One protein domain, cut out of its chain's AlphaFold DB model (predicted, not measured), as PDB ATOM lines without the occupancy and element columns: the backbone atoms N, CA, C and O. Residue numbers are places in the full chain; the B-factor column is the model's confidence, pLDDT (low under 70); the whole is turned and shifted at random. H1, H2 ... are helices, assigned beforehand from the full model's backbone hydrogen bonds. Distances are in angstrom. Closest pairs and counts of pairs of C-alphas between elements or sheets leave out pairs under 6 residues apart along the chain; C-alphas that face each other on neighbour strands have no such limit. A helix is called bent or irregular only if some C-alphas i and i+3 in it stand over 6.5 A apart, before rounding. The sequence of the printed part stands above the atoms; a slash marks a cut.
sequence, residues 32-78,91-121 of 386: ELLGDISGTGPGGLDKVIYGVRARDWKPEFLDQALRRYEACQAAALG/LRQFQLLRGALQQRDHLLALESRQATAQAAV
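This is residues 32 to 78 and 91 to 121 of the 386 residues of an uncharacterized protein of Variovorax sp. YR752 (UniProt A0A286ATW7). Two long helices, H3 and H2, overlap along only part of their lengths and run opposite ways, their far ends sticking out at the two ends of a long, thin shape. Near the middle, the short helix H1 packs on residues 97 to 104 of H3, and the long loop of residues 39 to 58 joins H1 to H2. The printed part has 78 residues with three named helices, H1, H2 and H3 in chain order, and no named strand; its class is all helix. It is loose, with a radius of gyration of the C-alphas of 15.3 A, and the C-alphas span 61 by 20 by 16 A, a length made by the two free ends.

H3, residues 91 to 121, touches H2, residues 59 to 75, with its residues 91 to 101 alone, and H2 touches it with residues 59 to 66 alone. Their closest C-alphas are those of Pro 59 and Arg 98, 7.0 A apart. The two helices stand at a shallow tilt of 24 degrees, opposite ways. H3 also touches H1, residues 32 to 38, with its residues 97 to 104 alone. The closest C-alphas of these two are those of Ser 38 and Ala 100, 5.3 A apart. They run the same way at a shallow tilt of 33 degrees, only just short of steep. H1 and H2 are apart. Every O i to N i+4 pair is within hydrogen-bond range in H2 and H3; in H1 it is 0 of 3, beside 2 of 4 O i to N i+3 pairs. Residues 48 to 49 pair with residues 52 to 53, antiparallel, in a stretch too short to be named.

H3 is 45.5 A long, from C-alpha 91 at (97.244, 112.354, 87.551) to C-alpha 121 at (62.115, 91.640, 67.417). H2 is 25.0 A long and begins at C-alpha 59 at (90.114, 107.740, 75.572). H1 is 12.3 A long, with C-alpha 32 at (85.935, 119.096, 88.014). It is irregular: C-alphas 35 and 38 are 7.0 A apart.

The two C-alphas farthest apart are those of Gly 78 and Val 121, 61.4 A. Residues 71 to 78, of which 71 to 75 belong to H2, and residues 109 to 121, which belong to H3, stand free. Without them the body spans 28 by 22 by 17 A. The link from H1 to H2, 20 residues, is long. The link from H2 to H3 is across the cut: residues 79 to 90 are not printed, and C-alphas 78 and 91 are 19.1 A apart. The mean pLDDT of the printed part is 91.0, and no printed residue is under 70.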
ATOM      1  N   GLU A  32      87.256 119.396  87.473       87.75
ATOM      2  CA  GLU A  32      85.935 119.096  88.014       87.75
ATOM      3  C   GLU A  32      84.877 118.894  86.919       87.75
ATOM      4  O   GLU A  32      83.972 118.082  87.086       87.75
ATOM      5  N   LEU A  33      85.024 119.560  85.765       88.31
ATOM      6  CA  LEU A  33      84.112 119.393  84.627       88.31
ATOM      7  C   LEU A  33      84.261 118.022  83.957       88.31
ATOM      8  O   LEU A  33      83.312 117.526  83.355       88.31
ATOM      9  N   LEU A  34      85.444 117.404  84.048       90.81
ATOM     10  CA  LEU A  34      85.688 116.069  83.501       90.81
ATOM     11  C   LEU A  34      85.037 114.978  84.360       90.81
ATOM     12  O   LEU A  34      84.775 113.893  83.848       90.81
ATOM     13  N   GLY A  35      84.726 115.257  85.632       87.75
ATOM     14  CA  GLY A  35      84.064 114.309  86.536       87.75
ATOM     15  C   GLY A  35      82.720 113.792  86.013       87.75
ATOM     16  O   GLY A  35      82.317 112.679  86.337       87.75
ATOM     17  N   ASP A  36      82.060 114.555  85.141       88.81
ATOM     18  CA  ASP A  36      80.779 114.186  84.541       88.81
ATOM     19  C   ASP A  36      80.896 113.307  83.283       88.81
ATOM     20  O   ASP A  36      79.875 112.934  82.703       88.81
ATOM     21  N   ILE A  37      82.110 112.956  82.837       90.56
ATOM     22  CA  ILE A  37      82.330 112.132  81.632       90.56
ATOM     23  C   ILE A  37      81.674 110.749  81.752       90.56
ATOM     24  O   ILE A  37      81.318 110.157  80.731       90.56
ATOM     25  N   SER A  38      81.469 110.261  82.979       87.12
ATOM     26  CA  SER A  38      80.723 109.034  83.286       87.12
ATOM     27  C   SER A  38      79.235 109.110  82.918       87.12
ATOM     28  O   SER A  38      78.595 108.072  82.777       87.12
ATOM     29  N   GLY A  39      78.671 110.316  82.784       83.31
ATOM     30  CA  GLY A  39      77.242 110.538  82.572       83.31
ATOM     31  C   GLY A  39      76.376 110.369  83.827       83.31
ATOM     32  O   GLY A  39      75.161 110.270  83.702       83.31
ATOM     33  N   THR A  40      76.960 110.332  85.031       82.38
ATOM     34  CA  THR A  40      76.214 110.132  86.294       82.38
ATOM     35  C   THR A  40      75.652 111.421  86.907       82.38
ATOM     36  O   THR A  40      74.910 111.359  87.883       82.38
ATOM     37  N   GLY A  41      76.021 112.590  86.378       78.06
ATOM     38  CA  GLY A  41      75.575 113.898  86.863       78.06
ATOM     39  C   GLY A  41      74.323 114.440  86.150       78.06
ATOM     40  O   GLY A  41      73.817 113.832  85.203       78.06
ATOM     41  N   PRO A  42      73.819 115.622  86.557       77.00
ATOM     42  CA  PRO A  42      72.726 116.310  85.868       77.00
ATOM     43  C   PRO A  42      73.035 116.537  84.381       77.00
ATOM     44  O   PRO A  42      74.117 117.011  84.032       77.00
ATOM     45  N   GLY A  43      72.079 116.211  83.508       81.12
ATOM     46  CA  GLY A  43      72.264 116.212  82.049       81.12
ATOM     47  C   GLY A  43      72.798 114.892  81.477       81.12
ATOM     48  O   GLY A  43      72.796 114.716  80.261       81.12
ATOM     49  N   GLY A  44      73.201 113.951  82.337       87.94
ATOM     50  CA  GLY A  44      73.542 112.581  81.968       87.94
ATOM     51  C   GLY A  44      74.595 112.480  80.864       87.94
ATOM     52  O   GLY A  44      75.536 113.271  80.782       87.94
ATOM     53  N   LEU A  45      74.399 111.513  79.968       89.75
ATOM     54  CA  LEU A  45      75.253 111.265  78.803       89.75
ATOM     55  C   LEU A  45      75.212 112.373  77.734       89.75
ATOM     56  O   LEU A  45      76.072 112.404  76.851       89.75
ATOM     57  N   ASP A  46      74.252 113.291  77.817       90.38
ATOM     58  CA  ASP A  46      74.082 114.401  76.874       90.38
ATOM     59  C   ASP A  46      74.705 115.713  77.364       90.38
ATOM     60  O   ASP A  46      74.747 116.696  76.621       90.38
ATOM     61  N   LYS A  47      75.258 115.729  78.584       90.50
ATOM     62  CA  LYS A  47      75.990 116.878  79.119       90.50
ATOM     63  C   LYS A  47      77.196 117.203  78.239       90.50
ATOM     64  O   LYS A  47      78.012 116.334  77.947       90.50
ATOM     65  N   VAL A  48      77.335 118.468  77.850       91.00
ATOM     66  CA  VAL A  48      78.474 118.952  77.059       91.00
ATOM     67  C   VAL A  48      79.625 119.335  77.988       91.00
ATOM     68  O   VAL A  48      79.485 120.209  78.840       91.00
ATOM     69  N   ILE A  49      80.774 118.693  77.800       91.44
ATOM     70  CA  ILE A  49      82.006 118.873  78.572       91.44
ATOM     71  C   ILE A  49      83.096 119.285  77.583       91.44
ATOM     72  O   ILE A  49      83.393 118.549  76.643       91.44
ATOM     73  N   TYR A  50      83.655 120.488  77.749       92.56
ATOM     74  CA  TYR A  50      84.602 121.093  76.798       92.56
ATOM     75  C   TYR A  50      84.137 121.024  75.331       92.56
ATOM     76  O   TYR A  50      84.922 120.747  74.431       92.56
ATOM     77  N   GLY A  51      82.846 121.253  75.081       90.56
ATOM     78  CA  GLY A  51      82.282 121.235  73.727       90.56
ATOM     79  C   GLY A  51      81.998 119.841  73.154       90.56
ATOM     80  O   GLY A  51      81.574 119.758  72.012       90.56
ATOM     81  N   VAL A  52      82.180 118.763  73.925       92.62
ATOM     82  CA  VAL A  52      81.884 117.379  73.513       92.62
ATOM     83  C   VAL A  52      80.881 116.768  74.486       92.62
ATOM     84  O   VAL A  52      81.062 116.869  75.700       92.62
ATOM     85  N   ARG A  53      79.808 116.137  73.990       93.06
ATOM     86  CA  ARG A  53      78.850 115.438  74.867       93.06
ATOM     87  C   ARG A  53      79.539 114.299  75.595       93.06
ATOM     88  O   ARG A  53      80.364 113.622  74.990       93.06
ATOM     89  N   ALA A  54      79.155 114.034  76.841       91.62
ATOM     90  CA  ALA A  54      79.706 112.945  77.637       91.62
ATOM     91  C   ALA A  54      79.738 111.632  76.833       91.62
ATOM     92  O   ALA A  54      80.821 111.084  76.675       91.62
ATOM     93  N   ARG A  55      78.641 111.210  76.183       91.50
ATOM     94  CA  ARG A  55      78.594 109.998  75.327       91.50
ATOM     95  C   ARG A  55      79.615 109.934  74.183       91.50
ATOM     96  O   ARG A  55      79.933 108.841  73.731       91.50
ATOM     97  N   ASP A  56      80.109 111.080  73.722       92.00
ATOM     98  CA  ASP A  56      81.014 111.193  72.573       92.00
ATOM     99  C   ASP A  56      82.492 111.327  72.998       92.00
ATOM    100  O   ASP A  56      83.383 111.370  72.144       92.00
ATOM    101  N   TRP A  57      82.781 111.391  74.307       92.19
ATOM    102  CA  TRP A  57      84.156 111.423  74.811       92.19
ATOM    103  C   TRP A  57      84.890 110.121  74.513       92.19
ATOM    104  O   TRP A  57      84.365 109.044  74.767       92.19
ATOM    105  N   LYS A  58      86.134 110.210  74.042       91.56
ATOM    106  CA  LYS A  58      86.971 109.043  73.739       91.56
ATOM    107  C   LYS A  58      88.221 109.002  74.623       91.56
ATOM    108  O   LYS A  58      88.614 110.058  75.134       91.56
ATOM    109  N   PRO A  59      88.881 107.839  74.789       91.81
ATOM    110  CA  PRO A  59      90.114 107.740  75.572       91.81
ATOM    111  C   PRO A  59      91.185 108.743  75.122       91.81
ATOM    112  O   PRO A  59      91.843 109.369  75.950       91.81
ATOM    113  N   GLU A  60      91.283 108.994  73.816       92.88
ATOM    114  CA  GLU A  60      92.273 109.909  73.243       92.88
ATOM    115  C   GLU A  60      92.014 111.374  73.635       92.88
ATOM    116  O   GLU A  60      92.950 112.174  73.705       92.88
ATOM    117  N   PHE A  61      90.760 111.749  73.908       94.44
ATOM    118  CA  PHE A  61      90.411 113.092  74.382       94.44
ATOM    119  C   PHE A  61      90.848 113.308  75.829       94.44
ATOM    120  O   PHE A  61      91.245 114.415  76.195       94.44
ATOM    121  N   LEU A  62      90.841 112.249  76.638       93.44
ATOM    122  CA  LEU A  62      91.339 112.306  78.005       93.44
ATOM    123  C   LEU A  62      92.869 112.458  78.033       93.44
ATOM    124  O   LEU A  62      93.393 113.243  78.822       93.44
ATOM    125  N   ASP A  63      93.579 111.810  77.107       93.50
ATOM    126  CA  ASP A  63      95.026 111.997  76.930       93.50
ATOM    127  C   ASP A  63      95.375 113.417  76.455       93.50
ATOM    128  O   ASP A  63      96.365 114.011  76.889       93.50
ATOM    129  N   GLN A  64      94.553 114.000  75.576       93.75
ATOM    130  CA  GLN A  64      94.684 115.407  75.184       93.75
ATOM    131  C   GLN A  64      94.447 116.353  76.366       93.75
ATOM    132  O   GLN A  64      95.222 117.294  76.550       93.75
ATOM    133  N   ALA A  65      93.426 116.088  77.185       94.31
ATOM    134  CA  ALA A  65      93.132 116.864  78.385       94.31
ATOM    135  C   ALA A  65      94.276 116.805  79.406       94.31
ATOM    136  O   ALA A  65      94.648 117.849  79.939       94.31
ATOM    137  N   LEU A  66      94.892 115.635  79.609       94.81
ATOM    138  CA  LEU A  66      96.064 115.490  80.475       94.81
ATOM    139  C   LEU A  66      97.255 116.309  79.960       94.81
ATOM    140  O   LEU A  66      97.807 117.120  80.700       94.81
ATOM    141  N   ARG A  67      97.605 116.177  78.673       94.38
ATOM    142  CA  ARG A  67      98.692 116.973  78.069       94.38
ATOM    143  C   ARG A  67      98.439 118.474  78.196       94.38
ATOM    144  O   ARG A  67      99.358 119.242  78.473       94.38
ATOM    145  N   ARG A  68      97.191 118.909  77.996       94.88
ATOM    146  CA  ARG A  68      96.817 120.319  78.141       94.88
ATOM    147  C   ARG A  68      96.910 120.782  79.590       94.88
ATOM    148  O   ARG A  68      97.412 121.876  79.822       94.88
ATOM    149  N   TYR A  69      96.467 119.962  80.539       94.31
ATOM    150  CA  TYR A  69      96.590 120.240  81.966       94.31
ATOM    151  C   TYR A  69      98.056 120.440  82.371       94.31
ATOM    152  O   TYR A  69      98.385 121.474  82.950       94.31
ATOM    153  N   GLU A  70      98.947 119.520  81.984       93.62
ATOM    154  CA  GLU A  70     100.385 119.626  82.270       93.62
ATOM    155  C   GLU A  70     101.001 120.898  81.667       93.62
ATOM    156  O   GLU A  70     101.771 121.592  82.334       93.62
ATOM    157  N   ALA A  71     100.608 121.267  80.441       93.06
ATOM    158  CA  ALA A  71     101.052 122.509  79.809       93.06
ATOM    159  C   ALA A  71     100.552 123.767  80.549       93.06
ATOM    160  O   ALA A  71     101.317 124.717  80.728       93.06
ATOM    161  N   CYS A  72      99.292 123.785  81.001       91.62
ATOM    162  CA  CYS A  72      98.749 124.897  81.789       91.62
ATOM    163  C   CYS A  72      99.473 125.036  83.136       91.62
ATOM    164  O   CYS A  72      99.781 126.148  83.555       91.62
ATOM    165  N   GLN A  73      99.773 123.915  83.793       90.81
ATOM    166  CA  GLN A  73     100.493 123.881  85.065       90.81
ATOM    167  C   GLN A  73     101.936 124.382  84.947       90.81
ATOM    168  O   GLN A  73     102.395 125.163  85.786       90.81
ATOM    169  N   ALA A  74     102.645 123.984  83.887       89.38
ATOM    170  CA  ALA A  74     103.997 124.466  83.622       89.38
ATOM    171  C   ALA A  74     104.036 126.001  83.493       89.38
ATOM    172  O   ALA A  74     104.942 126.642  84.024       89.38
ATOM    173  N   ALA A  75     103.016 126.587  82.855       88.44
ATOM    174  CA  ALA A  75     102.880 128.030  82.657       88.44
ATOM    175  C   ALA A  75     102.276 128.795  83.855       88.44
ATOM    176  O   ALA A  75     102.278 130.026  83.852       88.44
ATOM    177  N   ALA A  76     101.744 128.105  84.870       87.38
ATOM    178  CA  ALA A  76     101.097 128.744  86.014       87.38
ATOM    179  C   ALA A  76     102.103 129.513  86.893       87.38
ATOM    180  O   ALA A  76     103.267 129.131  87.012       87.38
ATOM    181  N   LEU A  77     101.665 130.584  87.554       88.06
ATOM    182  CA  LEU A  77     102.471 131.291  88.555       88.06
ATOM    183  C   LEU A  77     102.338 130.589  89.914       88.06
ATOM    184  O   LEU A  77     101.247 130.163  90.276       88.06
ATOM    185  N   GLY A  78     103.431 130.478  90.673       87.06
ATOM    186  CA  GLY A  78     103.409 129.902  92.023       87.06
ATOM    187  C   GLY A  78     104.620 129.022  92.347       87.06
ATOM    188  O   GLY A  78     105.426 128.728  91.459       87.06
ATOM    189  N   LEU A  91      96.904 113.638  88.171       92.50
ATOM    190  CA  LEU A  91      97.244 112.354  87.551       92.50
ATOM    191  C   LEU A  91      96.394 111.206  88.110       92.50
ATOM    192  O   LEU A  91      95.925 110.359  87.344       92.50
ATOM    193  N   ARG A  92      96.139 111.201  89.425       93.19
ATOM    194  CA  ARG A  92      95.216 110.248  90.054       93.19
ATOM    195  C   ARG A  92      93.792 110.422  89.522       93.19
ATOM    196  O   ARG A  92      93.151 109.431  89.175       93.19
ATOM    197  N   GLN A  93      93.306 111.657  89.406       92.69
ATOM    198  CA  GLN A  93      91.977 111.938  88.854       92.69
ATOM    199  C   GLN A  93      91.843 111.454  87.401       92.69
ATOM    200  O   GLN A  93      90.867 110.786  87.066       92.69
ATOM    201  N   PHE A  94      92.842 111.687  86.544       94.19
ATOM    202  CA  PHE A  94      92.841 111.197  85.160       94.19
ATOM    203  C   PHE A  94      92.788 109.664  85.065       94.19
ATOM    204  O   PHE A  94      92.129 109.130  84.171       94.19
ATOM    205  N   GLN A  95      93.422 108.934  85.989       92.75
ATOM    206  CA  GLN A  95      93.294 107.473  86.051       92.75
ATOM    207  C   GLN A  95      91.866 107.031  86.402       92.75
ATOM    208  O   GLN A  95      91.335 106.126  85.757       92.75
ATOM    209  N   LEU A  96      91.221 107.691  87.368       92.88
ATOM    210  CA  LEU A  96      89.823 107.416  87.720       92.88
ATOM    211  C   LEU A  96      88.879 107.702  86.543       92.88
ATOM    212  O   LEU A  96      87.997 106.897  86.246       92.88
ATOM    213  N   LEU A  97      89.112 108.801  85.823       93.62
ATOM    214  CA  LEU A  97      88.339 109.172  84.637       93.62
ATOM    215  C   LEU A  97      88.447 108.131  83.516       93.62
ATOM    216  O   LEU A  97      87.450 107.863  82.847       93.62
ATOM    217  N   ARG A  98      89.610 107.486  83.334       94.19
ATOM    218  CA  ARG A  98      89.758 106.369  82.380       94.19
ATOM    219  C   ARG A  98      88.862 105.187  82.745       94.19
ATOM    220  O   ARG A  98      88.188 104.652  81.868       94.19
ATOM    221  N   GLY A  99      88.830 104.799  84.022       91.69
ATOM    222  CA  GLY A  99      87.947 103.729  84.498       91.69
ATOM    223  C   GLY A  99      86.467 104.073  84.308       91.69
ATOM    224  O   GLY A  99      85.694 103.254  83.810       91.69
ATOM    225  N   ALA A 100      86.086 105.316  84.618       90.56
ATOM    226  CA  ALA A 100      84.721 105.802  84.437       90.56
ATOM    227  C   ALA A 100      84.286 105.800  82.958       90.56
ATOM    228  O   ALA A 100      83.159 105.419  82.641       90.56
ATOM    229  N   LEU A 101      85.195 106.169  82.048       92.62
ATOM    230  CA  LEU A 101      84.971 106.133  80.602       92.62
ATOM    231  C   LEU A 101      84.721 104.703  80.100       92.62
ATOM    232  O   LEU A 101      83.747 104.462  79.395       92.62
ATOM    233  N   GLN A 102      85.552 103.744  80.519       91.81
ATOM    234  CA  GLN A 102      85.400 102.333  80.145       91.81
ATOM    235  C   GLN A 102      84.068 101.746  80.624       91.81
ATOM    236  O   GLN A 102      83.381 101.058  79.867       91.81
ATOM    237  N   GLN A 103      83.682 102.030  81.871       89.81
ATOM    238  CA  GLN A 103      82.404 101.579  82.422       89.81
ATOM    239  C   GLN A 103      81.224 102.158  81.636       89.81
ATOM    240  O   GLN A 103      80.281 101.440  81.303       89.81
ATOM    241  N   ARG A 104      81.281 103.447  81.303       92.50
ATOM    242  CA  ARG A 104      80.260 104.102  80.489       92.50
ATOM    243  C   ARG A 104      80.177 103.507  79.085       92.50
ATOM    244  O   ARG A 104      79.078 103.240  78.611       92.50
ATOM    245  N   ASP A 105      81.308 103.270  78.429       92.38
ATOM    246  CA  ASP A 105      81.340 102.675  77.089       92.38
ATOM    247  C   ASP A 105      80.741 101.265  77.083       92.38
ATOM    248  O   ASP A 105      80.028 100.894  76.149       92.38
ATOM    249  N   HIS A 106      80.947 100.499  78.158       89.44
ATOM    250  CA  HIS A 106      80.267  99.223  78.352       89.44
ATOM    251  C   HIS A 106      78.738  99.385  78.427       89.44
ATOM    252  O   HIS A 106      78.016  98.645  77.759       89.44
ATOM    253  N   LEU A 107      78.237 100.376  79.175       88.06
ATOM    254  CA  LEU A 107      76.800 100.666  79.268       88.06
ATOM    255  C   LEU A 107      76.207 101.131  77.930       88.06
ATOM    256  O   LEU A 107      75.155 100.640  77.531       88.06
ATOM    257  N   LEU A 108      76.901 102.008  77.199       90.31
ATOM    258  CA  LEU A 108      76.496 102.450  75.858       90.31
ATOM    259  C   LEU A 108      76.450 101.283  74.864       90.31
ATOM    260  O   LEU A 108      75.545 101.189  74.033       90.31
ATOM    261  N   ALA A 109      77.408 100.357  74.950       89.19
ATOM    262  CA  ALA A 109      77.400  99.150  74.135       89.19
ATOM    263  C   ALA A 109      76.213  98.233  74.479       89.19
ATOM    264  O   ALA A 109      75.612  97.659  73.570       89.19
ATOM    265  N   LEU A 110      75.852  98.106  75.762       89.00
ATOM    266  CA  LEU A 110      74.657  97.371  76.193       89.00
ATOM    267  C   LEU A 110      73.369  98.033  75.683       89.00
ATOM    268  O   LEU A 110      72.531  97.336  75.115       89.00
ATOM    269  N   GLU A 111      73.240  99.357  75.800       90.19
ATOM    270  CA  GLU A 111      72.101 100.126  75.275       90.19
ATOM    271  C   GLU A 111      71.948  99.922  73.760       90.19
ATOM    272  O   GLU A 111      70.868  99.593  73.268       90.19
ATOM    273  N   SER A 112      73.051 100.023  73.012       91.12
ATOM    274  CA  SER A 112      73.066  99.795  71.563       91.12
ATOM    275  C   SER A 112      72.658  98.365  71.186       91.12
ATOM    276  O   SER A 112      71.866  98.157  70.259       91.12
ATOM    277  N   ARG A 113      73.134  97.356  71.932       91.06
ATOM    278  CA  ARG A 113      72.718  95.954  71.744       91.06
ATOM    279  C   ARG A 113      71.233  95.762  72.031       91.06
ATOM    280  O   ARG A 113      70.557  95.112  71.237       91.06
ATOM    281  N   GLN A 114      70.719  96.346  73.112       93.50
ATOM    282  CA  GLN A 114      69.299  96.304  73.463       93.50
ATOM    283  C   GLN A 114      68.432  96.950  72.382       93.50
ATOM    284  O   GLN A 114      67.473  96.331  71.926       93.50
ATOM    285  N   ALA A 115      68.801  98.142  71.907       93.44
ATOM    286  CA  ALA A 115      68.093  98.831  70.832       93.44
ATOM    287  C   ALA A 115      68.084  98.007  69.534       93.44
ATOM    288  O   ALA A 115      67.041  97.853  68.894       93.44
ATOM    289  N   THR A 116      69.225  97.411  69.175       94.81
ATOM    290  CA  THR A 116      69.346  96.552  67.987       94.81
ATOM    291  C   THR A 116      68.491  95.287  68.115       94.81
ATOM    292  O   THR A 116      67.775  94.931  67.180       94.81
ATOM    293  N   ALA A 117      68.518  94.623  69.275       94.75
ATOM    294  CA  ALA A 117      67.695  93.444  69.539       94.75
ATOM    295  C   ALA A 117      66.199  93.790  69.498       94.75
ATOM    296  O   ALA A 117      65.421  93.084  68.861       94.75
ATOM    297  N   GLN A 118      65.794  94.909  70.103       94.31
ATOM    298  CA  GLN A 118      64.407  95.373  70.098       94.31
ATOM    299  C   GLN A 118      63.907  95.690  68.680       94.31
ATOM    300  O   GLN A 118      62.780  95.336  68.319       94.31
ATOM    301  N   ALA A 119      64.747  96.324  67.858       95.19
ATOM    302  CA  ALA A 119      64.443  96.565  66.453       95.19
ATOM    303  C   ALA A 119      64.279  95.245  65.684       95.19
ATOM    304  O   ALA A 119      63.308  95.102  64.943       95.19
ATOM    305  N   ALA A 120      65.163  94.267  65.906       95.50
ATOM    306  CA  ALA A 120      65.078  92.949  65.276       95.50
ATOM    307  C   ALA A 120      63.799  92.185  65.675       95.50
ATOM    308  O   ALA A 120      63.122  91.645  64.801       95.50
ATOM    309  N   VAL A 121      63.405  92.201  66.959       94.50
ATOM    310  CA  VAL A 121      62.115  91.640  67.417       94.50
ATOM    311  C   VAL A 121      60.962  92.280  66.647       94.50
ATOM    312  O   VAL A 121      60.164  91.582  66.024       94.50
TER     313      VAL A 121